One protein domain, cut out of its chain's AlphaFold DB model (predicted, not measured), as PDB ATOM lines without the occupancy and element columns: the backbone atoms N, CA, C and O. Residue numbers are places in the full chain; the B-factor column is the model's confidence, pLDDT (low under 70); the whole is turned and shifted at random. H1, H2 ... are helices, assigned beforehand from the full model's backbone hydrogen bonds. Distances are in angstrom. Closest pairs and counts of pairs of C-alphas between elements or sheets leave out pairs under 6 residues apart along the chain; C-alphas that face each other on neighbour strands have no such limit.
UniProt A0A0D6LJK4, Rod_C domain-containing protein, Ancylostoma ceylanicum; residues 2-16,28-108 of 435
ATOM      1  N   GLU A   2     124.013 175.544 128.709       79.75
ATOM      2  CA  GLU A   2     123.945 175.184 130.142       79.75
ATOM      3  C   GLU A   2     123.407 176.311 131.033       79.75
ATOM      4  O   GLU A   2     122.385 176.119 131.677       79.75
ATOM      5  N   MET A   3     123.965 177.526 130.942       78.88
ATOM      6  CA  MET A   3     123.436 178.692 131.675       78.88
ATOM      7  C   MET A   3     121.937 178.945 131.430       78.88
ATOM      8  O   MET A   3     121.229 179.371 132.333       78.88
ATOM      9  N   GLY A   4     121.442 178.684 130.214       77.62
ATOM     10  CA  GLY A   4     120.024 178.852 129.879       77.62
ATOM     11  C   GLY A   4     119.140 177.769 130.503       77.62
ATOM     12  O   GLY A   4     118.056 178.078 130.989       77.62
ATOM     13  N   ARG A   5     119.619 176.517 130.539       85.56
ATOM     14  CA  ARG A   5     118.949 175.407 131.232       85.56
ATOM     15  C   ARG A   5     118.913 175.653 132.741       85.56
ATOM     16  O   ARG A   5     117.864 175.475 133.345       85.56
ATOM     17  N   ASP A   6     120.025 176.087 133.329       82.12
ATOM     18  CA  ASP A   6     120.157 176.255 134.780       82.12
ATOM     19  C   ASP A   6     119.278 177.408 135.299       82.12
ATOM     20  O   ASP A   6     118.632 177.279 136.336       82.12
ATOM     21  N   VAL A   7     119.167 178.508 134.541       82.06
ATOM     22  CA  VAL A   7     118.220 179.600 134.841       82.06
ATOM     23  C   VAL A   7     116.769 179.116 134.753       82.06
ATOM     24  O   VAL A   7     115.976 179.395 135.650       82.06
ATOM     25  N   ALA A   8     116.423 178.351 133.715       77.94
ATOM     26  CA  ALA A   8     115.077 177.811 133.549       77.94
ATOM     27  C   ALA A   8     114.713 176.789 134.648       77.94
ATOM     28  O   ALA A   8     113.612 176.829 135.189       77.94
ATOM     29  N   GLN A   9     115.653 175.934 135.060       81.88
ATOM     30  CA  GLN A   9     115.485 175.034 136.207       81.88
ATOM     31  C   GLN A   9     115.345 175.796 137.528       81.88
ATOM     32  O   GLN A   9     114.544 175.406 138.375       81.88
ATOM     33  N   HIS A  10     116.083 176.896 137.704       81.88
ATOM     34  CA  HIS A  10     115.956 177.745 138.884       81.88
ATOM     35  C   HIS A  10     114.560 178.370 138.985       81.88
ATOM     36  O   HIS A  10     113.985 178.375 140.069       81.88
ATOM     37  N   TRP A  11     113.983 178.820 137.866       77.81
ATOM     38  CA  TRP A  11     112.605 179.324 137.821       77.81
ATOM     39  C   TRP A  11     111.564 178.253 138.170       77.81
ATOM     40  O   TRP A  11     110.617 178.549 138.892       77.81
ATOM     41  N   LEU A  12     111.765 177.003 137.739       77.94
ATOM     42  CA  LEU A  12     110.886 175.874 138.080       77.94
ATOM     43  C   LEU A  12     111.006 175.410 139.545       77.94
ATOM     44  O   LEU A  12     110.092 174.761 140.059       77.94
ATOM     45  N   ALA A  13     112.130 175.702 140.210       76.12
ATOM     46  CA  ALA A  13     112.424 175.271 141.578       76.12
ATOM     47  C   ALA A  13     111.900 176.228 142.664       76.12
ATOM     48  O   ALA A  13     111.932 175.870 143.843       76.12
ATOM     49  N   VAL A  14     111.434 177.429 142.297       72.12
ATOM     50  CA  VAL A  14     110.827 178.372 143.247       72.12
ATOM     51  C   VAL A  14     109.452 177.824 143.661       72.12
ATOM     52  O   VAL A  14     108.585 177.673 142.801       72.12
ATOM     53  N   PRO A  15     109.224 177.487 144.945       57.06
ATOM     54  CA  PRO A  15     107.916 177.022 145.388       57.06
ATOM     55  C   PRO A  15     106.887 178.154 145.275       57.06
ATOM     56  O   PRO A  15     107.206 179.300 145.586       57.06
ATOM     57  N   ASP A  16     105.641 177.822 144.915       55.44
ATOM     58  CA  ASP A  16     104.478 178.736 144.833       55.44
ATOM     59  C   ASP A  16     104.042 179.314 146.203       55.44
ATOM     60  O   ASP A  16     102.873 179.626 146.439       55.44
ATOM     61  N   ASP A  28     102.027 180.848 135.544       79.38
ATOM     62  CA  ASP A  28     100.838 180.106 135.137       79.38
ATOM     63  C   ASP A  28     101.196 178.677 134.664       79.38
ATOM     64  O   ASP A  28     102.356 178.345 134.398       79.38
ATOM     65  N   LEU A  29     100.202 177.784 134.600       78.06
ATOM     66  CA  LEU A  29     100.429 176.383 134.224       78.06
ATOM     67  C   LEU A  29     101.005 176.247 132.800       78.06
ATOM     68  O   LEU A  29     101.791 175.337 132.548       78.06
ATOM     69  N   ALA A  30     100.631 177.138 131.879       82.94
ATOM     70  CA  ALA A  30     101.083 177.097 130.492       82.94
ATOM     71  C   ALA A  30     102.541 177.571 130.364       82.94
ATOM     72  O   ALA A  30     103.332 176.950 129.656       82.94
ATOM     73  N   GLU A  31     102.916 178.618 131.099       81.50
ATOM     74  CA  GLU A  31     104.281 179.125 131.252       81.50
ATOM     75  C   GLU A  31     105.186 178.058 131.876       81.50
ATOM     76  O   GLU A  31     106.275 177.797 131.361       81.50
ATOM     77  N   ARG A  32     104.712 177.373 132.926       81.88
ATOM     78  CA  ARG A  32     105.437 176.262 133.554       81.88
ATOM     79  C   ARG A  32     105.704 175.127 132.567       81.88
ATOM     80  O   ARG A  32     106.849 174.700 132.436       81.88
ATOM     81  N   MET A  33     104.674 174.680 131.844       83.75
ATOM     82  CA  MET A  33     104.807 173.632 130.825       83.75
ATOM     83  C   MET A  33     105.770 174.038 129.700       83.75
ATOM     84  O   MET A  33     106.599 173.231 129.284       83.75
ATOM     85  N   ALA A  34     105.714 175.290 129.237       85.31
ATOM     86  CA  ALA A  34     106.617 175.796 128.203       85.31
ATOM     87  C   ALA A  34     108.081 175.850 128.676       85.31
ATOM     88  O   ALA A  34     108.998 175.538 127.914       85.31
ATOM     89  N   ILE A  35     108.319 176.218 129.939       84.31
ATOM     90  CA  ILE A  35     109.663 176.229 130.531       84.31
ATOM     91  C   ILE A  35     110.177 174.796 130.727       84.31
ATOM     92  O   ILE A  35     111.337 174.531 130.417       84.31
ATOM     93  N   GLU A  36     109.336 173.858 131.168       86.38
ATOM     94  CA  GLU A  36     109.685 172.433 131.272       86.38
ATOM     95  C   GLU A  36     110.057 171.834 129.902       86.38
ATOM     96  O   GLU A  36     111.091 171.168 129.779       86.38
ATOM     97  N   GLU A  37     109.291 172.139 128.850       87.94
ATOM     98  CA  GLU A  37     109.614 171.746 127.472       87.94
ATOM     99  C   GLU A  37     110.957 172.341 127.021       87.94
ATOM    100  O   GLU A  37     111.809 171.643 126.465       87.94
ATOM    101  N   GLN A  38     111.193 173.624 127.304       87.25
ATOM    102  CA  GLN A  38     112.432 174.292 126.920       87.25
ATOM    103  C   GLN A  38     113.651 173.738 127.674       87.25
ATOM    104  O   GLN A  38     114.719 173.577 127.077       87.25
ATOM    105  N   VAL A  39     113.506 173.396 128.958       86.75
ATOM    106  CA  VAL A  39     114.539 172.706 129.751       86.75
ATOM    107  C   VAL A  39     114.849 171.337 129.157       86.75
ATOM    108  O   VAL A  39     116.026 170.992 129.028       86.75
ATOM    109  N   SER A  40     113.825 170.576 128.761       87.94
ATOM    110  CA  SER A  40     114.002 169.285 128.089       87.94
ATOM    111  C   SER A  40     114.777 169.448 126.776       87.94
ATOM    112  O   SER A  40     115.837 168.841 126.611       87.94
ATOM    113  N   ARG A  41     114.346 170.363 125.896       88.81
ATOM    114  CA  ARG A  41     115.015 170.642 124.611       88.81
ATOM    115  C   ARG A  41     116.466 171.081 124.780       88.81
ATOM    116  O   ARG A  41     117.339 170.612 124.049       88.81
ATOM    117  N   LEU A  42     116.734 171.980 125.729       88.50
ATOM    118  CA  LEU A  42     118.091 172.443 126.023       88.50
ATOM    119  C   LEU A  42     118.961 171.320 126.582       88.50
ATOM    120  O   LEU A  42     120.127 171.238 126.209       88.50
ATOM    121  N   SER A  43     118.413 170.454 127.436       86.75
ATOM    122  CA  SER A  43     119.156 169.319 127.995       86.75
ATOM    123  C   SER A  43     119.585 168.353 126.892       86.75
ATOM    124  O   SER A  43     120.776 168.086 126.760       86.75
ATOM    125  N   THR A  44     118.665 167.962 126.006       87.81
ATOM    126  CA  THR A  44     118.984 167.111 124.848       87.81
ATOM    127  C   THR A  44     119.992 167.769 123.900       87.81
ATOM    128  O   THR A  44     120.901 167.111 123.398       87.81
ATOM    129  N   ALA A  45     119.884 169.078 123.649       88.38
ATOM    130  CA  ALA A  45     120.845 169.788 122.801       88.38
ATOM    131  C   ALA A  45     122.256 169.840 123.421       88.38
ATOM    132  O   ALA A  45     123.248 169.701 122.704       88.38
ATOM    133  N   ILE A  46     122.350 170.014 124.745       87.75
ATOM    134  CA  ILE A  46     123.618 169.975 125.485       87.75
ATOM    135  C   ILE A  46     124.246 168.579 125.397       87.75
ATOM    136  O   ILE A  46     125.435 168.479 125.111       87.75
ATOM    137  N   GLU A  47     123.465 167.515 125.586       90.44
ATOM    138  CA  GLU A  47     123.929 166.122 125.475       90.44
ATOM    139  C   GLU A  47     124.494 165.817 124.078       90.44
ATOM    140  O   GLU A  47     125.618 165.320 123.956       90.44
ATOM    141  N   LYS A  48     123.771 166.206 123.016       90.69
ATOM    142  CA  LYS A  48     124.227 166.054 121.623       90.69
ATOM    143  C   LYS A  48     125.524 166.821 121.361       90.69
ATOM    144  O   LYS A  48     126.480 166.256 120.833       90.69
ATOM    145  N   TYR A  49     125.589 168.085 121.782       91.56
ATOM    146  CA  TYR A  49     126.780 168.917 121.590       91.56
ATOM    147  C   TYR A  49     127.991 168.388 122.369       91.56
ATOM    148  O   TYR A  49     129.108 168.365 121.852       91.56
ATOM    149  N   ASN A  50     127.783 167.923 123.603       91.81
ATOM    150  CA  ASN A  50     128.841 167.323 124.412       91.81
ATOM    151  C   ASN A  50     129.354 166.024 123.783       91.81
ATOM    152  O   ASN A  50     130.566 165.819 123.724       91.81
ATOM    153  N   THR A  51     128.457 165.188 123.258       92.75
ATOM    154  CA  THR A  51     128.805 163.974 122.504       92.75
ATOM    155  C   THR A  51     129.662 164.306 121.283       92.75
ATOM    156  O   THR A  51     130.755 163.758 121.129       92.75
ATOM    157  N   GLU A  52     129.232 165.268 120.464       93.31
ATOM    158  CA  GLU A  52     129.987 165.741 119.300       93.31
ATOM    159  C   GLU A  52     131.378 166.268 119.693       93.31
ATOM    160  O   GLU A  52     132.390 165.927 119.074       93.31
ATOM    161  N   LEU A  53     131.449 167.075 120.755       93.44
ATOM    162  CA  LEU A  53     132.698 167.647 121.248       93.44
ATOM    163  C   LEU A  53     133.675 166.566 121.728       93.44
ATOM    164  O   LEU A  53     134.873 166.663 121.445       93.44
ATOM    165  N   ILE A  54     133.184 165.548 122.441       94.81
ATOM    166  CA  ILE A  54     133.990 164.406 122.890       94.81
ATOM    167  C   ILE A  54     134.560 163.668 121.675       94.81
ATOM    168  O   ILE A  54     135.777 163.483 121.607       94.81
ATOM    169  N   LEU A  55     133.718 163.331 120.689       94.44
ATOM    170  CA  LEU A  55     134.136 162.628 119.471       94.44
ATOM    171  C   LEU A  55     135.190 163.409 118.673       94.44
ATOM    172  O   LEU A  55     136.156 162.820 118.181       94.44
ATOM    173  N   LYS A  56     135.040 164.735 118.554       94.25
ATOM    174  CA  LYS A  56     136.023 165.589 117.864       94.25
ATOM    175  C   LYS A  56     137.361 165.615 118.596       94.25
ATOM    176  O   LYS A  56     138.401 165.468 117.960       94.25
ATOM    177  N   LYS A  57     137.348 165.762 119.925       94.25
ATOM    178  CA  LYS A  57     138.574 165.770 120.743       94.25
ATOM    179  C   LYS A  57     139.321 164.440 120.696       94.25
ATOM    180  O   LYS A  57     140.546 164.441 120.774       94.25
ATOM    181  N   SER A  58     138.604 163.328 120.565       90.88
ATOM    182  CA  SER A  58     139.195 161.992 120.483       90.88
ATOM    183  C   SER A  58     139.535 161.541 119.060       90.88
ATOM    184  O   SER A  58     139.979 160.410 118.886       90.88
ATOM    185  N   GLY A  59     139.293 162.370 118.035       92.06
ATOM    186  CA  GLY A  59     139.521 162.000 116.634       92.06
ATOM    187  C   GLY A  59     138.592 160.895 116.110       92.06
ATOM    188  O   GLY A  59     138.929 160.235 115.133       92.06
ATOM    189  N   LEU A  60     137.439 160.673 116.753       93.50
ATOM    190  CA  LEU A  60     136.446 159.657 116.365       93.50
ATOM    191  C   LEU A  60     135.263 160.235 115.578       93.50
ATOM    192  O   LEU A  60     134.386 159.484 115.156       93.50
ATOM    193  N   TYR A  61     135.212 161.554 115.398       93.81
ATOM    194  CA  TYR A  61     134.141 162.219 114.663       93.81
ATOM    195  C   TYR A  61     134.266 161.976 113.153       93.81
ATOM    196  O   TYR A  61     135.215 162.435 112.517       93.81
ATOM    197  N   ASN A  62     133.302 161.257 112.586       92.44
ATOM    198  CA  ASN A  62     133.154 160.980 111.161       92.44
ATOM    199  C   ASN A  62     131.658 160.883 110.809       92.44
ATOM    200  O   ASN A  62     130.811 161.032 111.685       92.44
ATOM    201  N   GLU A  63     131.332 160.641 109.538       90.88
ATOM    202  CA  GLU A  63     129.943 160.534 109.063       90.88
ATOM    203  C   GLU A  63     129.136 159.495 109.865       90.88
ATOM    204  O   GLU A  63     128.104 159.822 110.441       90.88
ATOM    205  N   LYS A  64     129.680 158.284 110.049       90.44
ATOM    206  CA  LYS A  64     128.998 157.203 110.780       90.44
ATOM    207  C   LYS A  64     128.796 157.503 112.263       90.44
ATOM    208  O   LYS A  64     127.762 157.157 112.819       90.44
ATOM    209  N   THR A  65     129.780 158.096 112.938       90.75
ATOM    210  CA  THR A  65     129.637 158.441 114.360       90.75
ATOM    211  C   THR A  65     128.754 159.666 114.567       90.75
ATOM    212  O   THR A  65     128.130 159.765 115.619       90.75
ATOM    213  N   CYS A  66     128.656 160.554 113.572       90.31
ATOM    214  CA  CYS A  66     127.728 161.684 113.547       90.31
ATOM    215  C   CYS A  66     126.270 161.211 113.468       90.31
ATOM    216  O   CYS A  66     125.446 161.650 114.271       90.31
ATOM    217  N   ASP A  67     125.973 160.257 112.582       91.81
ATOM    218  CA  ASP A  67     124.625 159.693 112.421       91.81
ATOM    219  C   ASP A  67     124.104 159.013 113.700       91.81
ATOM    220  O   ASP A  67     122.903 158.980 113.955       91.81
ATOM    221  N   LEU A  68     125.012 158.507 114.542       92.75
ATOM    222  CA  LEU A  68     124.683 157.791 115.778       92.75
ATOM    223  C   LEU A  68     124.628 158.685 117.030       92.75
ATOM    224  O   LEU A  68     124.372 158.174 118.119       92.75
ATOM    225  N   ILE A  69     124.843 160.005 116.926       90.94
ATOM    226  CA  ILE A  69     124.828 160.918 118.092       90.94
ATOM    227  C   ILE A  69     123.477 160.887 118.820       90.94
ATOM    228  O   ILE A  69     123.428 161.035 120.040       90.94
ATOM    229  N   GLU A  70     122.382 160.679 118.088       87.25
ATOM    230  CA  GLU A  70     121.033 160.598 118.664       87.25
ATOM    231  C   GLU A  70     120.760 159.268 119.383       87.25
ATOM    232  O   GLU A  70     119.840 159.196 120.197       87.25
ATOM    233  N   SER A  71     121.608 158.259 119.155       92.38
ATOM    234  CA  SER A  71     121.536 156.923 119.748       92.38
ATOM    235  C   SER A  71     122.835 156.581 120.501       92.38
ATOM    236  O   SER A  71     123.630 155.760 120.034       92.38
ATOM    237  N   PRO A  72     123.076 157.141 121.707       90.56
ATOM    238  CA  PRO A  72     124.337 156.962 122.437       90.56
ATOM    239  C   PRO A  72     124.746 155.500 122.687       90.56
ATOM    240  O   PRO A  72     125.935 155.183 122.692       90.56
ATOM    241  N   ALA A  73     123.780 154.593 122.869       90.94
ATOM    242  CA  ALA A  73     124.053 153.165 123.041       90.94
ATOM    243  C   ALA A  73     124.591 152.511 121.752       90.94
ATOM    244  O   ALA A  73     125.575 151.771 121.797       90.94
ATOM    245  N   GLU A  74     123.994 152.832 120.601       92.56
ATOM    246  CA  GLU A  74     124.437 152.347 119.288       92.56
ATOM    247  C   GLU A  74     125.792 152.946 118.905       92.56
ATOM    248  O   GLU A  74     126.662 152.231 118.406       92.56
ATOM    249  N   LEU A  75     126.020 154.228 119.218       93.94
ATOM    250  CA  LEU A  75     127.317 154.884 119.056       93.94
ATOM    251  C   LEU A  75     128.415 154.161 119.847       93.94
ATOM    252  O   LEU A  75     129.478 153.860 119.303       93.94
ATOM    253  N   ILE A  76     128.162 153.846 121.121       93.88
ATOM    254  CA  ILE A  76     129.105 153.090 121.956       93.88
ATOM    255  C   ILE A  76     129.360 151.700 121.360       93.88
ATOM    256  O   ILE A  76     130.519 151.295 121.228       93.88
ATOM    257  N   GLY A  77     128.309 150.990 120.935       92.50
ATOM    258  CA  GLY A  77     128.437 149.696 120.259       92.50
ATOM    259  C   GLY A  77     129.267 149.763 118.972       92.50
ATOM    260  O   GLY A  77     130.111 148.895 118.720       92.50
ATOM    261  N   HIS A  78     129.097 150.831 118.189       93.12
ATOM    262  CA  HIS A  78     129.884 151.087 116.987       93.12
ATOM    263  C   HIS A  78     131.362 151.327 117.308       93.12
ATOM    264  O   HIS A  78     132.220 150.738 116.647       93.12
ATOM    265  N   ILE A  79     131.663 152.130 118.337       93.81
ATOM    266  CA  ILE A  79     133.040 152.406 118.768       93.81
ATOM    267  C   ILE A  79     133.740 151.106 119.161       93.81
ATOM    268  O   ILE A  79     134.820 150.814 118.646       93.81
ATOM    269  N   TYR A  80     133.102 150.294 120.007       92.88
ATOM    270  CA  TYR A  80     133.620 148.991 120.416       92.88
ATOM    271  C   TYR A  80     133.908 148.062 119.230       92.88
ATOM    272  O   TYR A  80     134.926 147.369 119.203       92.88
ATOM    273  N   THR A  81     133.009 148.033 118.250       89.69
ATOM    274  CA  THR A  81     133.087 147.068 117.152       89.69
ATOM    275  C   THR A  81     134.074 147.496 116.068       89.69
ATOM    276  O   THR A  81     134.815 146.651 115.577       89.69
ATOM    277  N   ASN A  82     134.098 148.783 115.710       90.06
ATOM    278  CA  ASN A  82     134.741 149.256 114.478       90.06
ATOM    279  C   ASN A  82     135.842 150.291 114.698       90.06
ATOM    280  O   ASN A  82     136.660 150.501 113.807       90.06
ATOM    281  N   CYS A  83     135.853 150.977 115.841       91.19
ATOM    282  CA  CYS A  83     136.795 152.068 116.049       91.19
ATOM    283  C   CYS A  83     138.024 151.642 116.842       91.19
ATOM    284  O   CYS A  83     139.027 152.329 116.735       91.19
ATOM    285  N   ILE A  84     137.979 150.571 117.637       91.44
ATOM    286  CA  ILE A  84     139.104 150.152 118.487       91.44
ATOM    287  C   ILE A  84     140.057 149.225 117.729       91.44
ATOM    288  O   ILE A  84     139.657 148.170 117.242       91.44
ATOM    289  N   GLU A  85     141.342 149.576 117.709       89.31
ATOM    290  CA  GLU A  85     142.409 148.685 117.275       89.31
ATOM    291  C   GLU A  85     142.797 147.754 118.431       89.31
ATOM    292  O   GLU A  85     143.633 148.065 119.280       89.31
ATOM    293  N   TRP A  86     142.173 146.576 118.471       86.38
ATOM    294  CA  TRP A  86     142.284 145.636 119.594       86.38
ATOM    295  C   TRP A  86     143.703 145.105 119.856       86.38
ATOM    296  O   TRP A  86     143.999 144.706 120.985       86.38
ATOM    297  N   LYS A  87     144.591 145.169 118.856       85.88
ATOM    298  CA  LYS A  87     146.016 144.819 118.983       85.88
ATOM    299  C   LYS A  87     146.840 145.904 119.697       85.88
ATOM    300  O   LYS A  87     147.882 145.602 120.273       85.88
ATOM    301  N   SER A  88     146.375 147.156 119.721       88.69
ATOM    302  CA  SER A  88     147.079 148.280 120.342       88.69
ATOM    303  C   SER A  88     146.588 148.522 121.771       88.69
ATOM    304  O   SER A  88     145.481 149.003 122.009       88.69
ATOM    305  N   ALA A  89     147.425 148.214 122.770       88.12
ATOM    306  CA  ALA A  89     147.077 148.423 124.180       88.12
ATOM    307  C   ALA A  89     146.744 149.890 124.502       88.12
ATOM    308  O   ALA A  89     145.771 150.154 125.206       88.12
ATOM    309  N   LYS A  90     147.513 150.821 123.926       91.69
ATOM    310  CA  LYS A  90     147.302 152.263 124.075       91.69
ATOM    311  C   LYS A  90     145.972 152.702 123.465       91.69
ATOM    312  O   LYS A  90     145.251 153.478 124.083       91.69
ATOM    313  N   ASP A  91     145.646 152.203 122.273       91.94
ATOM    314  CA  ASP A  91     144.405 152.562 121.585       91.94
ATOM    315  C   ASP A  91     143.170 152.054 122.339       91.94
ATOM    316  O   ASP A  91     142.205 152.798 122.520       91.94
ATOM    317  N   ARG A  92     143.240 150.823 122.874       91.81
ATOM    318  CA  ARG A  92     142.207 150.274 123.763       91.81
ATOM    319  C   ARG A  92     141.963 151.195 124.954       91.81
ATOM    320  O   ARG A  92     140.839 151.637 125.144       91.81
ATOM    321  N   GLU A  93     142.996 151.524 125.724       91.75
ATOM    322  CA  GLU A  93     142.849 152.366 126.920       91.75
ATOM    323  C   GLU A  93     142.248 153.744 126.590       91.75
ATOM    324  O   GLU A  93     141.295 154.185 127.234       91.75
ATOM    325  N   GLN A  94     142.742 154.391 125.530       93.94
ATOM    326  CA  GLN A  94     142.255 155.703 125.102       93.94
ATOM    327  C   GLN A  94     140.781 155.672 124.687       93.94
ATOM    328  O   GLN A  94     139.997 156.509 125.134       93.94
ATOM    329  N   LYS A  95     140.376 154.707 123.856       93.88
ATOM    330  CA  LYS A  95     138.995 154.625 123.361       93.88
ATOM    331  C   LYS A  95     138.017 154.119 124.423       93.88
ATOM    332  O   LYS A  95     136.860 154.532 124.405       93.88
ATOM    333  N   MET A  96     138.470 153.333 125.401       92.50
ATOM    334  CA  MET A  96     137.661 152.967 126.575       92.50
ATOM    335  C   MET A  96     137.336 154.188 127.437       92.50
ATOM    336  O   MET A  96     136.182 154.382 127.817       92.50
ATOM    337  N   ALA A  97     138.317 155.067 127.670       93.44
ATOM    338  CA  ALA A  97     138.074 156.322 128.378       93.44
ATOM    339  C   ALA A  97     137.051 157.205 127.641       93.44
ATOM    340  O   ALA A  97     136.199 157.831 128.271       93.44
ATOM    341  N   VAL A  98     137.082 157.215 126.302       94.94
ATOM    342  CA  VAL A  98     136.072 157.917 125.493       94.94
ATOM    343  C   VAL A  98     134.683 157.311 125.689       94.94
ATOM    344  O   VAL A  98     133.734 158.061 125.901       94.94
ATOM    345  N   VAL A  99     134.549 155.982 125.682       94.94
ATOM    346  CA  VAL A  99     133.265 155.306 125.944       94.94
ATOM    347  C   VAL A  99     132.700 155.685 127.315       94.94
ATOM    348  O   VAL A  99     131.517 156.006 127.420       94.94
ATOM    349  N   GLU A 100     133.527 155.720 128.363       93.31
ATOM    350  CA  GLU A 100     133.076 156.151 129.692       93.31
ATOM    351  C   GLU A 100     132.636 157.618 129.724       93.31
ATOM    352  O   GLU A 100     131.650 157.956 130.385       93.31
ATOM    353  N   LEU A 101     133.357 158.502 129.026       94.06
ATOM    354  CA  LEU A 101     132.993 159.916 128.911       94.06
ATOM    355  C   LEU A 101     131.662 160.087 128.175       94.06
ATOM    356  O   LEU A 101     130.815 160.853 128.633       94.06
ATOM    357  N   LEU A 102     131.452 159.347 127.085       93.56
ATOM    358  CA  LEU A 102     130.200 159.346 126.329       93.56
ATOM    359  C   LEU A 102     129.033 158.824 127.172       93.56
ATOM    360  O   LEU A 102     127.967 159.440 127.183       93.56
ATOM    361  N   ALA A 103     129.237 157.743 127.928       92.75
ATOM    362  CA  ALA A 103     128.218 157.207 128.824       92.75
ATOM    363  C   ALA A 103     127.831 158.214 129.919       92.75
ATOM    364  O   ALA A 103     126.647 158.418 130.182       92.75
ATOM    365  N   LYS A 104     128.814 158.902 130.516       92.00
ATOM    366  CA  LYS A 104     128.570 159.948 131.523       92.00
ATOM    367  C   LYS A 104     127.851 161.162 130.933       92.00
ATOM    368  O   LYS A 104     126.907 161.648 131.552       92.00
ATOM    369  N   ALA A 105     128.274 161.627 129.756       89.81
ATOM    370  CA  ALA A 105     127.706 162.798 129.086       89.81
ATOM    371  C   ALA A 105     126.244 162.601 128.665       89.81
ATOM    372  O   ALA A 105     125.492 163.567 128.661       89.81
ATOM    373  N   ASN A 106     125.848 161.363 128.360       89.75
ATOM    374  CA  ASN A 106     124.480 161.000 127.971       89.75
ATOM    375  C   ASN A 106     123.695 160.327 129.108       89.75
ATOM    376  O   ASN A 106     122.674 159.689 128.867       89.75
ATOM    377  N   HIS A 107     124.194 160.403 130.347       88.81
ATOM    378  CA  HIS A 107     123.547 159.827 131.530       88.81
ATOM    379  C   HIS A 107     123.184 158.330 131.407       88.81
ATOM    380  O   HIS A 107     122.258 157.847 132.068       88.81
ATOM    381  N   LEU A 108     123.943 157.569 130.613       89.06
ATOM    382  CA  LEU A 108     123.745 156.137 130.413       89.06
ATOM    383  C   LEU A 108     124.151 155.361 131.668       89.06
ATOM    384  O   LEU A 108     125.330 155.247 132.006       89.06
TER     385      LEU A 108
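Overview. This is residues 2 to 16 and 28 to 108 of the 435 residues of the protein "Rod_C domain-containing protein" of Ancylostoma ceylanicum (UniProt A0A0D6LJK4). A long helix, H2, makes much of the length of a rod: H1 packs side by side with it around Val 39, and the helical hairpin of H4 and H5 packs on its later part through the last residues of H5. Short H3 is near both H2 and H4. The printed part has 96 residues with five named helices, in the order H1, H2, H3, H4, H5, and no named strand; the class is all helix. It is loose, with a radius of gyration of the C-alphas of 17.2 A, and spans 59 by 21 by 18 A.

Along the chain. Find C-alpha 2 at (123.945, 175.184, 130.142); from there H1 runs to residue 13. Past the cut, H2 takes residues 29 to 57, 41.8 A from C-alpha 29 at (100.429, 176.383, 134.224). H3 is residues 63 to 67 and H4 residues 72 to 83. H5, residues 89 to 105, runs 24.6 A to C-alpha 105 at (127.706, 162.798, 129.086).

Arrangement. Look at Arg 5 and Val 39, the closest C-alphas of H1 and H2 at 5.4 A; these helices touch at a shallow tilt of 29 degrees, opposite ways. H2 touches H5 with residues 47 to 55 alone, meeting residues 98 to 105 of H5, closest at C-alphas 51 and 102, 6.2 A, at a shallow tilt of 8 degrees, opposite ways. H4 and H5 form a helical hairpin at 9 degrees, closest at C-alphas 76 and 99, 6.2 A. H3 is close to H2 but not clearly touching, with C-alphas 52 and 66 closest at 7.4 A. H2 and H4 are only just apart, closest 8.3 A. In H1, H2, H3, H4 and H5 every O i to N i+4 pair is within hydrogen-bond range.

Size, cuts and confidence. The farthest C-alphas, of Asp 28 and Lys 87, are 59.6 A apart. Residues 17 to 27 are not printed, and C-alphas 16 and 28 stand 10.4 A apart across this cut. Of the links printed whole, H2 to H3, H3 to H4 and H4 to H5 are tight. Mean pLDDT of the printed part is 88.1, with residues 15 to 16 under 70.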